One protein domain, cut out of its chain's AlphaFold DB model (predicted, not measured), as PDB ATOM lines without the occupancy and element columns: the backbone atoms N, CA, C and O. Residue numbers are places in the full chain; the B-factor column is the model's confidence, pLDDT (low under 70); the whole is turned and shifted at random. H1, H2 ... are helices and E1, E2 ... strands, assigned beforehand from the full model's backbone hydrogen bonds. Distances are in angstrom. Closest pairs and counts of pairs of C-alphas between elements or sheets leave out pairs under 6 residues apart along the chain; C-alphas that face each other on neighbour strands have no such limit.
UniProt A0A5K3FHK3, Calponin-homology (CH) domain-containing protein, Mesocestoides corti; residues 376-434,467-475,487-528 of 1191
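What this domain is: This is residues 376 to 434, 467 to 475 and 487 to 528 of the 1191 residues of the protein "Calponin-homology (CH) domain-containing protein" of Mesocestoides corti (UniProt A0A5K3FHK3). Picture a small sandwich of two sheets, E1 E6 E5 facing E2 E4, from which H1 runs out along the longest axis to a small helical lobe, where H3 packs on H1 and H2 sits at the far end. The hairpin of E5 and E6 makes the longest strands, and E3 lies off to the side of the sandwich. The printed part has 110 residues with three named helices and six named strands, in the order E1 E2 H1 H2 H3 E3 E4 E5 E6; its class is mixed, helices and strands. The sheet E1 E6 E5 is mixed and E2 E4 antiparallel. The whole is a rod spanning 61 by 25 by 23 A, only just loose, close to extended, with a radius of gyration of the C-alphas of 19.7 A.

Where its parts are: Begin at C-alpha 512, (130.717, 142.469, 180.240): from there E6, residues 512 to 523, runs 34.3 A. E5, residues 499 to 509, is 32.2 A long, and E1, residues 376 to 382, starts at (144.199, 134.689, 171.447) and runs 19.8 A. In the other sheet, E2 is residues 387 to 394, 22.5 A, and E4 residues 487 to 493, 19.1 A. H1, residues 398 to 411, runs 19.8 A and ends at (112.178, 137.400, 170.369). H2 is residues 414 to 422, 12.2 A; H3 is residues 427 to 434, 10.8 A; E3 is residues 470 to 474, 13.4 A.

How they stand to each other: Look first at E6, the inner strand of a strongly twisted sheet. It is parallel to E1, with N 379 and O 519 2.8 A apart, within hydrogen-bond range, and antiparallel to E5, with N 505 and O 516 at 2.9 A. E2 and E4 are antiparallel, with N 389 and O 491 at 2.9 A. The two sheets form a sandwich, face to face, 9.5 A centre to centre where they face each other. E3 pairs with no named strand; its closest C-alpha pair with E4 is Val 473 and Phe 487, 7.3 A. H1 only grazes the sheet E1 E6 E5, with residues 398 to 400. H1 and H3 touch, closest at the C-alphas of Leu 404 and Ala 428, 5.0 A. H2 and H3 only just touch, with 3 pairs of C-alphas within 8 A, and only at the corner; the closest are Ile 420 and Leu 427, 6.7 A. In H1, H2 and H3 every O i to N i+4 pair is within hydrogen-bond range.

The domain as a whole: The two farthest C-alphas, Pro 415 and Val 524, are 61.4 A apart. Residues 435 to 466 and 476 to 486 are not printed, with C-alpha gaps of 34.6 A and 11.1 A. The links printed whole are tight. The mean pLDDT of the printed part is 77.7; look for values under 70 at residues 384, 415, 420 to 426, 475 and 524 to 528.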
ATOM      1  N   GLU A 376     142.929 135.370 171.211       73.19
ATOM      2  CA  GLU A 376     144.199 134.689 171.447       73.19
ATOM      3  C   GLU A 376     145.344 135.595 171.000       73.19
ATOM      4  O   GLU A 376     145.408 136.013 169.839       73.19
ATOM      5  N   GLN A 377     146.257 135.917 171.916       72.50
ATOM      6  CA  GLN A 377     147.441 136.711 171.591       72.50
ATOM      7  C   GLN A 377     148.709 135.982 172.021       72.50
ATOM      8  O   GLN A 377     148.856 135.548 173.163       72.50
ATOM      9  N   ARG A 378     149.653 135.872 171.087       79.38
ATOM     10  CA  ARG A 378     150.952 135.248 171.325       79.38
ATOM     11  C   ARG A 378     152.003 136.309 171.616       79.38
ATOM     12  O   ARG A 378     152.217 137.212 170.812       79.38
ATOM     13  N   ILE A 379     152.693 136.158 172.742       78.81
ATOM     14  CA  ILE A 379     153.713 137.086 173.226       78.81
ATOM     15  C   ILE A 379     155.018 136.326 173.451       78.81
ATOM     16  O   ILE A 379     155.084 135.383 174.235       78.81
ATOM     17  N   THR A 380     156.089 136.760 172.795       78.00
ATOM     18  CA  THR A 380     157.451 136.279 173.062       78.00
ATOM     19  C   THR A 380     158.103 137.129 174.147       78.00
ATOM     20  O   THR A 380     158.142 138.349 174.008       78.00
ATOM     21  N   CYS A 381     158.641 136.511 175.200       74.25
ATOM     22  CA  CYS A 381     159.297 137.222 176.301       74.25
ATOM     23  C   CYS A 381     160.682 136.627 176.632       74.25
ATOM     24  O   CYS A 381     160.880 135.417 176.506       74.25
ATOM     25  N   PRO A 382     161.665 137.454 177.031       74.19
ATOM     26  CA  PRO A 382     162.971 136.971 177.471       74.19
ATOM     27  C   PRO A 382     162.891 136.270 178.836       74.19
ATOM     28  O   PRO A 382     162.202 136.736 179.744       74.19
ATOM     29  N   ILE A 383     163.626 135.165 178.991       75.00
ATOM     30  CA  ILE A 383     163.670 134.373 180.236       75.00
ATOM     31  C   ILE A 383     164.319 135.184 181.374       75.00
ATOM     32  O   ILE A 383     165.380 135.780 181.187       75.00
ATOM     33  N   GLY A 384     163.699 135.190 182.559       66.06
ATOM     34  CA  GLY A 384     164.243 135.798 183.785       66.06
ATOM     35  C   GLY A 384     164.245 137.335 183.828       66.06
ATOM     36  O   GLY A 384     164.818 137.923 184.748       66.06
ATOM     37  N   LEU A 385     163.622 138.006 182.851       75.56
ATOM     38  CA  LEU A 385     163.522 139.467 182.775       75.56
ATOM     39  C   LEU A 385     162.059 139.928 182.804       75.56
ATOM     40  O   LEU A 385     161.173 139.282 182.255       75.56
ATOM     41  N   ASN A 386     161.810 141.092 183.413       76.62
ATOM     42  CA  ASN A 386     160.488 141.722 183.401       76.62
ATOM     43  C   ASN A 386     160.197 142.307 182.011       76.62
ATOM     44  O   ASN A 386     160.750 143.347 181.646       76.62
ATOM     45  N   HIS A 387     159.303 141.674 181.257       80.19
ATOM     46  CA  HIS A 387     158.862 142.136 179.946       80.19
ATOM     47  C   HIS A 387     157.520 142.868 180.061       80.19
ATOM     48  O   HIS A 387     156.528 142.286 180.499       80.19
ATOM     49  N   ARG A 388     157.482 144.157 179.703       80.06
ATOM     50  CA  ARG A 388     156.246 144.957 179.687       80.06
ATOM     51  C   ARG A 388     155.599 144.888 178.311       80.06
ATOM     52  O   ARG A 388     156.273 145.154 177.320       80.06
ATOM     53  N   VAL A 389     154.306 144.583 178.274       80.75
ATOM     54  CA  VAL A 389     153.514 144.446 177.045       80.75
ATOM     55  C   VAL A 389     152.195 145.187 177.213       80.75
ATOM     56  O   VAL A 389     151.654 145.254 178.315       80.75
ATOM     57  N   GLU A 390     151.682 145.749 176.125       82.19
ATOM     58  CA  GLU A 390     150.343 146.327 176.064       82.19
ATOM     59  C   GLU A 390     149.455 145.416 175.220       82.19
ATOM     60  O   GLU A 390     149.678 145.254 174.022       82.19
ATOM     61  N   LEU A 391     148.473 144.787 175.861       82.38
ATOM     62  CA  LEU A 391     147.504 143.923 175.205       82.38
ATOM     63  C   LEU A 391     146.400 144.782 174.579       82.38
ATOM     64  O   LEU A 391     145.729 145.533 175.283       82.38
ATOM     65  N   LEU A 392     146.215 144.663 173.266       80.81
ATOM     66  CA  LEU A 392     145.188 145.395 172.527       80.81
ATOM     67  C   LEU A 392     143.845 144.666 172.648       80.81
ATOM     68  O   LEU A 392     143.746 143.526 172.208       80.81
ATOM     69  N   VAL A 393     142.820 145.308 173.205       83.00
ATOM     70  CA  VAL A 393     141.475 144.738 173.407       83.00
ATOM     71  C   VAL A 393     140.450 145.595 172.674       83.00
ATOM     72  O   VAL A 393     140.563 146.818 172.680       83.00
ATOM     73  N   THR A 394     139.454 144.991 172.023       82.25
ATOM     74  CA  THR A 394     138.387 145.737 171.327       82.25
ATOM     75  C   THR A 394     137.565 146.563 172.312       82.25
ATOM     76  O   THR A 394     137.388 146.167 173.458       82.25
ATOM     77  N   LEU A 395     137.023 147.710 171.903       80.06
ATOM     78  CA  LEU A 395     136.149 148.495 172.782       80.06
ATOM     79  C   LEU A 395     134.831 147.750 173.062       80.06
ATOM     80  O   LEU A 395     134.402 147.646 174.213       80.06
ATOM     81  N   GLU A 396     134.233 147.159 172.028       79.38
ATOM     82  CA  GLU A 396     133.000 146.373 172.119       79.38
ATOM     83  C   GLU A 396     133.280 144.885 172.390       79.38
ATOM     84  O   GLU A 396     134.272 144.321 171.919       79.38
ATOM     85  N   ASN A 397     132.396 144.249 173.165       84.69
ATOM     86  CA  ASN A 397     132.416 142.808 173.422       84.69
ATOM     87  C   ASN A 397     131.610 142.093 172.326       84.69
ATOM     88  O   ASN A 397     130.376 142.126 172.341       84.69
ATOM     89  N   VAL A 398     132.312 141.468 171.379       81.88
ATOM     90  CA  VAL A 398     131.714 140.877 170.172       81.88
ATOM     91  C   VAL A 398     130.792 139.707 170.520       81.88
ATOM     92  O   VAL A 398     129.663 139.656 170.032       81.88
ATOM     93  N   GLU A 399     131.208 138.817 171.428       81.81
ATOM     94  CA  GLU A 399     130.397 137.665 171.854       81.81
ATOM     95  C   GLU A 399     129.095 138.107 172.545       81.81
ATOM     96  O   GLU A 399     128.009 137.579 172.270       81.81
ATOM     97  N   LYS A 400     129.168 139.139 173.398       85.88
ATOM     98  CA  LYS A 400     127.985 139.754 174.017       85.88
ATOM     99  C   LYS A 400     127.049 140.346 172.963       85.88
ATOM    100  O   LYS A 400     125.840 140.121 173.034       85.88
ATOM    101  N   MET A 401     127.583 141.094 171.996       83.56
ATOM    102  CA  MET A 401     126.784 141.708 170.930       83.56
ATOM    103  C   MET A 401     126.108 140.663 170.047       83.56
ATOM    104  O   MET A 401     124.904 140.760 169.815       83.56
ATOM    105  N   HIS A 402     126.839 139.633 169.629       84.19
ATOM    106  CA  HIS A 402     126.300 138.548 168.820       84.19
ATOM    107  C   HIS A 402     125.161 137.814 169.544       84.19
ATOM    108  O   HIS A 402     124.112 137.551 168.956       84.19
ATOM    109  N   THR A 403     125.316 137.570 170.851       85.44
ATOM    110  CA  THR A 403     124.254 136.987 171.689       85.44
ATOM    111  C   THR A 403     123.005 137.866 171.727       85.44
ATOM    112  O   THR A 403     121.891 137.370 171.554       85.44
ATOM    113  N   LEU A 404     123.173 139.174 171.939       86.69
ATOM    114  CA  LEU A 404     122.062 140.127 171.996       86.69
ATOM    115  C   LEU A 404     121.347 140.258 170.646       86.69
ATOM    116  O   LEU A 404     120.120 140.316 170.611       86.69
ATOM    117  N   GLU A 405     122.083 140.262 169.536       84.12
ATOM    118  CA  GLU A 405     121.491 140.263 168.198       84.12
ATOM    119  C   GLU A 405     120.731 138.975 167.893       84.12
ATOM    120  O   GLU A 405     119.636 139.020 167.328       84.12
ATOM    121  N   TRP A 406     121.293 137.824 168.265       88.75
ATOM    122  CA  TRP A 406     120.620 136.539 168.116       88.75
ATOM    123  C   TRP A 406     119.298 136.527 168.894       88.75
ATOM    124  O   TRP A 406     118.258 136.170 168.337       88.75
ATOM    125  N   LEU A 407     119.303 137.014 170.142       86.19
ATOM    126  CA  LEU A 407     118.097 137.136 170.968       86.19
ATOM    127  C   LEU A 407     117.075 138.098 170.366       86.19
ATOM    128  O   LEU A 407     115.886 137.781 170.351       86.19
ATOM    129  N   ALA A 408     117.519 139.239 169.833       82.94
ATOM    130  CA  ALA A 408     116.638 140.192 169.168       82.94
ATOM    131  C   ALA A 408     115.923 139.547 167.970       82.94
ATOM    132  O   ALA A 408     114.708 139.675 167.845       82.94
ATOM    133  N   ARG A 409     116.644 138.792 167.129       83.62
ATOM    134  CA  ARG A 409     116.050 138.066 165.989       83.62
ATOM    135  C   ARG A 409     115.099 136.945 166.425       83.62
ATOM    136  O   ARG A 409     114.154 136.645 165.703       83.62
ATOM    137  N   TYR A 410     115.335 136.331 167.585       83.50
ATOM    138  CA  TYR A 410     114.487 135.264 168.123       83.50
ATOM    139  C   TYR A 410     113.182 135.792 168.758       83.50
ATOM    140  O   TYR A 410     112.100 135.231 168.524       83.50
ATOM    141  N   LEU A 411     113.275 136.869 169.549       81.00
ATOM    142  CA  LEU A 411     112.178 137.400 170.369       81.00
ATOM    143  C   LEU A 411     111.311 138.437 169.647       81.00
ATOM    144  O   LEU A 411     110.109 138.489 169.902       81.00
ATOM    145  N   LEU A 412     111.891 139.264 168.774       81.06
ATOM    146  CA  LEU A 412     111.180 140.375 168.139       81.06
ATOM    147  C   LEU A 412     110.512 139.948 166.826       81.06
ATOM    148  O   LEU A 412     111.019 139.110 166.080       81.06
ATOM    149  N   SER A 413     109.363 140.553 166.528       75.56
ATOM    150  CA  SER A 413     108.690 140.403 165.236       75.56
ATOM    151  C   SER A 413     109.420 141.200 164.145       75.56
ATOM    152  O   SER A 413     110.145 142.156 164.433       75.56
ATOM    153  N   ARG A 414     109.216 140.846 162.866       74.06
ATOM    154  CA  ARG A 414     109.818 141.583 161.734       74.06
ATOM    155  C   ARG A 414     109.522 143.093 161.757       74.06
ATOM    156  O   ARG A 414     110.481 143.848 161.621       74.06
ATOM    157  N   PRO A 415     108.276 143.555 162.003       69.31
ATOM    158  CA  PRO A 415     107.985 144.988 162.081       69.31
ATOM    159  C   PRO A 415     108.786 145.711 163.167       69.31
ATOM    160  O   PRO A 415     109.204 146.850 162.981       69.31
ATOM    161  N   GLU A 416     109.036 145.046 164.297       71.50
ATOM    162  CA  GLU A 416     109.779 145.633 165.410       71.50
ATOM    163  C   GLU A 416     111.287 145.701 165.117       71.50
ATOM    164  O   GLU A 416     111.935 146.707 165.410       71.50
ATOM    165  N   LEU A 417     111.837 144.686 164.440       75.50
ATOM    166  CA  LEU A 417     113.211 144.713 163.922       75.50
ATOM    167  C   LEU A 417     113.402 145.828 162.882       75.50
ATOM    168  O   LEU A 417     114.384 146.573 162.939       75.50
ATOM    169  N   GLU A 418     112.446 145.986 161.964       73.69
ATOM    170  CA  GLU A 418     112.446 147.048 160.954       73.69
ATOM    171  C   GLU A 418     112.357 148.434 161.608       73.69
ATOM    172  O   GLU A 418     113.151 149.318 161.278       73.69
ATOM    173  N   ARG A 419     111.480 148.609 162.608       77.88
ATOM    174  CA  ARG A 419     111.362 149.843 163.400       77.88
ATOM    175  C   ARG A 419     112.698 150.228 164.038       77.88
ATOM    176  O   ARG A 419     113.111 151.387 163.933       77.88
ATOM    177  N   ILE A 420     113.388 149.279 164.671       69.88
ATOM    178  CA  ILE A 420     114.700 149.509 165.301       69.88
ATOM    179  C   ILE A 420     115.749 149.878 164.241       69.88
ATOM    180  O   ILE A 420     116.469 150.865 164.423       69.88
ATOM    181  N   SER A 421     115.781 149.175 163.101       66.44
ATOM    182  CA  SER A 421     116.723 149.483 162.012       66.44
ATOM    183  C   SER A 421     116.504 150.871 161.398       66.44
ATOM    184  O   SER A 421     117.464 151.604 161.159       66.44
ATOM    185  N   MET A 422     115.244 151.288 161.227       58.19
ATOM    186  CA  MET A 422     114.876 152.597 160.683       58.19
ATOM    187  C   MET A 422     115.217 153.734 161.652       58.19
ATOM    188  O   MET A 422     115.525 154.848 161.230       58.19
ATOM    189  N   SER A 423     115.220 153.435 162.953       55.16
ATOM    190  CA  SER A 423     115.582 154.373 164.018       55.16
ATOM    191  C   SER A 423     117.098 154.592 164.146       55.16
ATOM    192  O   SER A 423     117.519 155.405 164.966       55.16
ATOM    193  N   ARG A 424     117.925 153.877 163.359       54.94
ATOM    194  CA  ARG A 424     119.401 153.842 163.464       54.94
ATOM    195  C   ARG A 424     119.912 153.474 164.864       54.94
ATOM    196  O   ARG A 424     121.034 153.822 165.225       54.94
ATOM    197  N   LEU A 425     119.091 152.791 165.658       58.94
ATOM    198  CA  LEU A 425     119.477 152.298 166.976       58.94
ATOM    199  C   LEU A 425     120.198 150.955 166.813       58.94
ATOM    200  O   LEU A 425     119.817 150.135 165.978       58.94
ATOM    201  N   LEU A 426     121.234 150.719 167.618       69.00
ATOM    202  CA  LEU A 426     121.919 149.426 167.647       69.00
ATOM    203  C   LEU A 426     120.991 148.374 168.271       69.00
ATOM    204  O   LEU A 426     120.582 148.520 169.425       69.00
ATOM    205  N   LEU A 427     120.700 147.299 167.532       70.94
ATOM    206  CA  LEU A 427     119.845 146.181 167.968       70.94
ATOM    207  C   LEU A 427     120.250 145.635 169.345       70.94
ATOM    208  O   LEU A 427     119.402 145.445 170.214       70.94
ATOM    209  N   ALA A 428     121.554 145.462 169.575       71.31
ATOM    210  CA  ALA A 428     122.089 144.990 170.849       71.31
ATOM    211  C   ALA A 428     121.800 145.945 172.028       71.31
ATOM    212  O   ALA A 428     121.576 145.495 173.155       71.31
ATOM    213  N   SER A 429     121.760 147.258 171.776       71.88
ATOM    214  CA  SER A 429     121.470 148.278 172.795       71.88
ATOM    215  C   SER A 429     120.005 148.232 173.229       71.88
ATOM    216  O   SER A 429     119.712 148.214 174.425       71.88
ATOM    217  N   GLU A 430     119.077 148.126 172.275       76.94
ATOM    218  CA  GLU A 430     117.650 147.983 172.589       76.94
ATOM    219  C   GLU A 430     117.355 146.649 173.282       76.94
ATOM    220  O   GLU A 430     116.646 146.620 174.288       76.94
ATOM    221  N   MET A 431     117.974 145.553 172.832       81.25
ATOM    222  CA  MET A 431     117.804 144.251 173.477       81.25
ATOM    223  C   MET A 431     118.329 144.245 174.921       81.25
ATOM    224  O   MET A 431     117.703 143.662 175.806       81.25
ATOM    225  N   SER A 432     119.431 144.949 175.195       79.56
ATOM    226  CA  SER A 432     119.953 145.102 176.561       79.56
ATOM    227  C   SER A 432     118.962 145.817 177.485       79.56
ATOM    228  O   SER A 432     118.834 145.439 178.648       79.56
ATOM    229  N   LYS A 433     118.215 146.810 176.979       77.31
ATOM    230  CA  LYS A 433     117.156 147.485 177.752       77.31
ATOM    231  C   LYS A 433     116.001 146.537 178.069       77.31
ATOM    232  O   LYS A 433     115.513 146.539 179.194       77.31
ATOM    233  N   ILE A 434     115.598 145.710 177.102       77.12
ATOM    234  CA  ILE A 434     114.519 144.721 177.263       77.12
ATOM    235  C   ILE A 434     114.891 143.653 178.307       77.12
ATOM    236  O   ILE A 434     114.039 143.202 179.070       77.12
ATOM    237  N   VAL A 467     149.109 141.953 186.198       88.25
ATOM    238  CA  VAL A 467     148.101 142.820 185.572       88.25
ATOM    239  C   VAL A 467     147.701 143.959 186.519       88.25
ATOM    240  O   VAL A 467     147.830 143.814 187.739       88.25
ATOM    241  N   PRO A 468     147.246 145.112 186.001       88.44
ATOM    242  CA  PRO A 468     146.672 146.172 186.817       88.44
ATOM    243  C   PRO A 468     145.369 145.682 187.454       88.44
ATOM    244  O   PRO A 468     144.603 144.999 186.793       88.44
ATOM    245  N   PRO A 469     145.055 146.051 188.701       84.06
ATOM    246  CA  PRO A 469     143.831 145.582 189.350       84.06
ATOM    247  C   PRO A 469     142.553 146.145 188.702       84.06
ATOM    248  O   PRO A 469     141.510 145.494 188.740       84.06
ATOM    249  N   VAL A 470     142.618 147.351 188.120       86.19
ATOM    250  CA  VAL A 470     141.484 148.044 187.487       86.19
ATOM    251  C   VAL A 470     141.957 148.825 186.260       86.19
ATOM    252  O   VAL A 470     143.038 149.417 186.287       86.19
ATOM    253  N   ILE A 471     141.134 148.856 185.209       87.94
ATOM    254  CA  ILE A 471     141.317 149.661 183.995       87.94
ATOM    255  C   ILE A 471     140.071 150.510 183.759       87.94
ATOM    256  O   ILE A 471     138.952 150.008 183.822       87.94
ATOM    257  N   GLU A 472     140.269 151.796 183.470       83.31
ATOM    258  CA  GLU A 472     139.192 152.715 183.097       83.31
ATOM    259  C   GLU A 472     139.223 152.988 181.594       83.31
ATOM    260  O   GLU A 472     140.246 153.428 181.065       83.31
ATOM    261  N   VAL A 473     138.096 152.777 180.919       82.50
ATOM    262  CA  VAL A 473     137.959 152.971 179.471       82.50
ATOM    263  C   VAL A 473     136.903 154.051 179.198       82.50
ATOM    264  O   VAL A 473     135.763 153.893 179.637       82.50
ATOM    265  N   PRO A 474     137.238 155.166 178.524       71.62
ATOM    266  CA  PRO A 474     136.281 156.230 178.208       71.62
ATOM    267  C   PRO A 474     135.295 155.832 177.096       71.62
ATOM    268  O   PRO A 474     135.687 155.208 176.116       71.62
ATOM    269  N   LEU A 475     134.023 156.230 177.238       62.47
ATOM    270  CA  LEU A 475     132.921 155.901 176.316       62.47
ATOM    271  C   LEU A 475     132.552 157.020 175.324       62.47
ATOM    272  O   LEU A 475     131.811 156.759 174.380       62.47
ATOM    273  N   PHE A 487     141.412 149.454 173.046       84.06
ATOM    274  CA  PHE A 487     142.129 150.006 174.199       84.06
ATOM    275  C   PHE A 487     143.247 149.067 174.677       84.06
ATOM    276  O   PHE A 487     143.214 147.865 174.424       84.06
ATOM    277  N   ASN A 488     144.238 149.619 175.385       83.75
ATOM    278  CA  ASN A 488     145.424 148.876 175.815       83.75
ATOM    279  C   ASN A 488     145.330 148.447 177.284       83.75
ATOM    280  O   ASN A 488     145.042 149.254 178.169       83.75
ATOM    281  N   VAL A 489     145.651 147.183 177.545       85.69
ATOM    282  CA  VAL A 489     145.765 146.584 178.878       85.69
ATOM    283  C   VAL A 489     147.249 146.329 179.171       85.69
ATOM    284  O   VAL A 489     147.839 145.421 178.583       85.69
ATOM    285  N   PRO A 490     147.900 147.123 180.041       86.25
ATOM    286  CA  PRO A 490     149.320 146.945 180.329       86.25
ATOM    287  C   PRO A 490     149.541 145.704 181.197       86.25
ATOM    288  O   PRO A 490     148.849 145.509 182.190       86.25
ATOM    289  N   LEU A 491     150.535 144.881 180.878       87.50
ATOM    290  CA  LEU A 491     150.897 143.693 181.652       87.50
ATOM    291  C   LEU A 491     152.417 143.523 181.743       87.50
ATOM    292  O   LEU A 491     153.169 143.985 180.884       87.50
ATOM    293  N   THR A 492     152.889 142.911 182.830       85.31
ATOM    294  CA  THR A 492     154.314 142.601 183.041       85.31
ATOM    295  C   THR A 492     154.493 141.098 183.194       85.31
ATOM    296  O   THR A 492     153.956 140.515 184.132       85.31
ATOM    297  N   ILE A 493     155.257 140.485 182.295       85.19
ATOM    298  CA  ILE A 493     155.533 139.044 182.272       85.19
ATOM    299  C   ILE A 493     156.948 138.811 182.805       85.19
ATOM    300  O   ILE A 493     157.891 139.454 182.347       85.19
ATOM    301  N   SER A 494     157.102 137.899 183.763       82.62
ATOM    302  CA  SER A 494     158.385 137.498 184.354       82.62
ATOM    303  C   SER A 494     158.484 135.971 184.402       82.62
ATOM    304  O   SER A 494     158.180 135.361 185.426       82.62
ATOM    305  N   CYS A 495     158.833 135.348 183.273       79.94
ATOM    306  CA  CYS A 495     158.875 133.891 183.144       79.94
ATOM    307  C   CYS A 495     160.305 133.352 183.309       79.94
ATOM    308  O   CYS A 495     161.198 133.701 182.536       79.94
ATOM    309  N   ASP A 496     160.509 132.471 184.292       75.38
ATOM    310  CA  ASP A 496     161.825 131.901 184.626       75.38
ATOM    311  C   ASP A 496     162.080 130.540 183.953       75.38
ATOM    312  O   ASP A 496     163.198 130.024 183.971       75.38
ATOM    313  N   THR A 497     161.049 129.951 183.339       73.12
ATOM    314  CA  THR A 497     161.102 128.620 182.721       73.12
ATOM    315  C   THR A 497     160.928 128.699 181.200       73.12
ATOM    316  O   THR A 497     159.902 129.215 180.746       73.12
ATOM    317  N   PRO A 498     161.866 128.160 180.395       73.44
ATOM    318  CA  PRO A 498     161.744 128.140 178.937       73.44
ATOM    319  C   PRO A 498     160.540 127.297 178.492       73.44
ATOM    320  O   PRO A 498     160.297 126.227 179.047       73.44
ATOM    321  N   GLY A 499     159.803 127.763 177.481       71.62
ATOM    322  CA  GLY A 499     158.626 127.062 176.951       71.62
ATOM    323  C   GLY A 499     157.455 127.983 176.608       71.62
ATOM    324  O   GLY A 499     157.538 129.198 176.786       71.62
ATOM    325  N   SER A 500     156.374 127.392 176.086       80.00
ATOM    326  CA  SER A 500     155.094 128.071 175.846       80.00
ATOM    327  C   SER A 500     154.179 127.879 177.056       80.00
ATOM    328  O   SER A 500     153.950 126.748 177.489       80.00
ATOM    329  N   HIS A 501     153.676 128.981 177.607       79.31
ATOM    330  CA  HIS A 501     152.795 129.000 178.773       79.31
ATOM    331  C   HIS A 501     151.480 129.684 178.413       79.31
ATOM    332  O   HIS A 501     151.491 130.821 177.946       79.31
ATOM    333  N   HIS A 502     150.353 129.016 178.654       83.00
ATOM    334  CA  HIS A 502     149.024 129.573 178.397       83.00
ATOM    335  C   HIS A 502     148.495 130.259 179.655       83.00
ATOM    336  O   HIS A 502     148.508 129.671 180.737       83.00
ATOM    337  N   VAL A 503     148.046 131.502 179.517       84.25
ATOM    338  CA  VAL A 503     147.581 132.345 180.622       84.25
ATOM    339  C   VAL A 503     146.236 132.952 180.254       84.25
ATOM    340  O   VAL A 503     146.088 133.487 179.163       84.25
ATOM    341  N   ASP A 504     145.272 132.919 181.167       84.44
ATOM    342  CA  ASP A 504     144.003 133.621 181.000       84.44
ATOM    343  C   ASP A 504     144.046 134.962 181.735       84.44
ATOM    344  O   ASP A 504     144.379 135.041 182.924       84.44
ATOM    345  N   VAL A 505     143.666 136.017 181.020       87.81
ATOM    346  CA  VAL A 505     143.401 137.345 181.568       87.81
ATOM    347  C   VAL A 505     141.902 137.606 181.463       87.81
ATOM    348  O   VAL A 505     141.329 137.570 180.375       87.81
ATOM    349  N   LEU A 506     141.260 137.856 182.602       87.69
ATOM    350  CA  LEU A 506     139.834 138.144 182.700       87.69
ATOM    351  C   LEU A 506     139.628 139.644 182.889       87.69
ATOM    352  O   LEU A 506     140.137 140.225 183.844       87.69
ATOM    353  N   LEU A 507     138.844 140.257 182.006       87.62
ATOM    354  CA  LEU A 507     138.330 141.614 182.172       87.62
ATOM    355  C   LEU A 507     136.885 141.523 182.643       87.62
ATOM    356  O   LEU A 507     136.039 140.981 181.937       87.62
ATOM    357  N   ILE A 508     136.607 142.035 183.838       85.50
ATOM    358  CA  ILE A 508     135.326 141.866 184.520       85.50
ATOM    359  C   ILE A 508     134.677 143.234 184.731       85.50
ATOM    360  O   ILE A 508     135.158 144.049 185.521       85.50
ATOM    361  N   ALA A 509     133.556 143.458 184.059       83.25
ATOM    362  CA  ALA A 509     132.643 144.574 184.257       83.25
ATOM    363  C   ALA A 509     131.182 144.059 184.313       83.25
ATOM    364  O   ALA A 509     130.917 142.889 184.014       83.25
ATOM    365  N   PRO A 510     130.207 144.884 184.741       75.69
ATOM    366  CA  PRO A 510     128.799 144.483 184.803       75.69
ATOM    367  C   PRO A 510     128.268 144.028 183.438       75.69
ATOM    368  O   PRO A 510     128.320 144.781 182.466       75.69
ATOM    369  N   ASP A 511     127.794 142.781 183.365       74.44
ATOM    370  CA  ASP A 511     127.351 142.092 182.140       74.44
ATOM    371  C   ASP A 511     128.365 142.104 180.974       74.44
ATOM    372  O   ASP A 511     127.999 141.825 179.831       74.44
ATOM    373  N   ASP A 512     129.629 142.450 181.221       84.50
ATOM    374  CA  ASP A 512     130.717 142.469 180.240       84.50
ATOM    375  C   ASP A 512     131.936 141.774 180.856       84.50
ATOM    376  O   ASP A 512     132.704 142.351 181.624       84.50
ATOM    377  N   LEU A 513     132.054 140.486 180.558       86.88
ATOM    378  CA  LEU A 513     133.132 139.614 180.975       86.88
ATOM    379  C   LEU A 513     133.891 139.181 179.731       86.88
ATOM    380  O   LEU A 513     133.305 138.611 178.821       86.88
ATOM    381  N   ARG A 514     135.201 139.388 179.701       88.50
ATOM    382  CA  ARG A 514     136.032 138.981 178.566       88.50
ATOM    383  C   ARG A 514     137.142 138.088 179.060       88.50
ATOM    384  O   ARG A 514     137.789 138.405 180.057       88.50
ATOM    385  N   ARG A 515     137.349 136.976 178.364       86.81
ATOM    386  CA  ARG A 515     138.467 136.070 178.596       86.81
ATOM    387  C   ARG A 515     139.438 136.224 177.439       86.81
ATOM    388  O   ARG A 515     139.077 135.946 176.303       86.81
ATOM    389  N   ILE A 516     140.650 136.667 177.735       87.50
ATOM    390  CA  ILE A 516     141.735 136.749 176.762       87.50
ATOM    391  C   ILE A 516     142.740 135.660 177.093       87.50
ATOM    392  O   ILE A 516     143.242 135.603 178.218       87.50
ATOM    393  N   GLN A 517     143.040 134.817 176.113       85.94
ATOM    394  CA  GLN A 517     144.035 133.771 176.257       85.94
ATOM    395  C   GLN A 517     145.371 134.252 175.685       85.94
ATOM    396  O   GLN A 517     145.477 134.699 174.543       85.94
ATOM    397  N   LEU A 518     146.404 134.186 176.515       85.50
ATOM    398  CA  LEU A 518     147.762 134.595 176.197       85.50
ATOM    399  C   LEU A 518     148.659 133.374 176.057       85.50
ATOM    400  O   LEU A 518     148.825 132.617 177.011       85.50
ATOM    401  N   GLU A 519     149.307 133.231 174.905       85.12
ATOM    402  CA  GLU A 519     150.406 132.284 174.726       85.12
ATOM    403  C   GLU A 519     151.739 133.008 174.979       85.12
ATOM    404  O   GLU A 519     152.242 133.742 174.126       85.12
ATOM    405  N   CYS A 520     152.320 132.824 176.166       83.00
ATOM    406  CA  CYS A 520     153.605 133.407 176.550       83.00
ATOM    407  C   CYS A 520     154.751 132.450 176.196       83.00
ATOM    408  O   CYS A 520     154.952 131.439 176.868       83.00
ATOM    409  N   VAL A 521     155.536 132.776 175.171       81.81
ATOM    410  CA  VAL A 521     156.691 131.980 174.733       81.81
ATOM    411  C   VAL A 521     157.976 132.576 175.305       81.81
ATOM    412  O   VAL A 521     158.424 133.633 174.859       81.81
ATOM    413  N   ALA A 522     158.568 131.903 176.292       77.81
ATOM    414  CA  ALA A 522     159.803 132.340 176.941       77.81
ATOM    415  C   ALA A 522     161.039 131.789 176.202       77.81
ATOM    416  O   ALA A 522     161.239 130.570 176.165       77.81
ATOM    417  N   SER A 523     161.861 132.665 175.606       70.94
ATOM    418  CA  SER A 523     163.062 132.287 174.833       70.94
ATOM    419  C   SER A 523     164.304 133.122 175.195       70.94
ATOM    420  O   SER A 523     164.206 134.191 175.794       70.94
ATOM    421  N   VAL A 524     165.497 132.614 174.861       57.50
ATOM    422  CA  VAL A 524     166.801 133.213 175.231       57.50
ATOM    423  C   VAL A 524     167.189 134.408 174.329       57.50
ATOM    424  O   VAL A 524     168.087 135.166 174.676       57.50
ATOM    425  N   GLU A 525     166.499 134.633 173.203       52.00
ATOM    426  CA  GLU A 525     166.955 135.533 172.120       52.00
ATOM    427  C   GLU A 525     166.045 136.749 171.828       52.00
ATOM    428  O   GLU A 525     166.113 137.346 170.755       52.00
ATOM    429  N   ALA A 526     165.178 137.168 172.754       41.75
ATOM    430  CA  ALA A 526     164.238 138.264 172.489       41.75
ATOM    431  C   ALA A 526     164.819 139.664 172.791       41.75
ATOM    432  O   ALA A 526     164.543 140.254 173.836       41.75
ATOM    433  N   THR A 527     165.573 140.239 171.849       36.47
ATOM    434  CA  THR A 527     165.824 141.694 171.777       36.47
ATOM    435  C   THR A 527     165.334 142.272 170.453       36.47
ATOM    436  O   THR A 527     166.144 142.526 169.574       36.47
ATOM    437  N   THR A 528     164.026 142.519 170.334       36.59
ATOM    438  CA  THR A 528     163.422 143.629 169.560       36.59
ATOM    439  C   THR A 528     161.925 143.759 169.911       36.59
ATOM    440  O   THR A 528     161.274 142.745 170.158       36.59
TER     441      THR A 528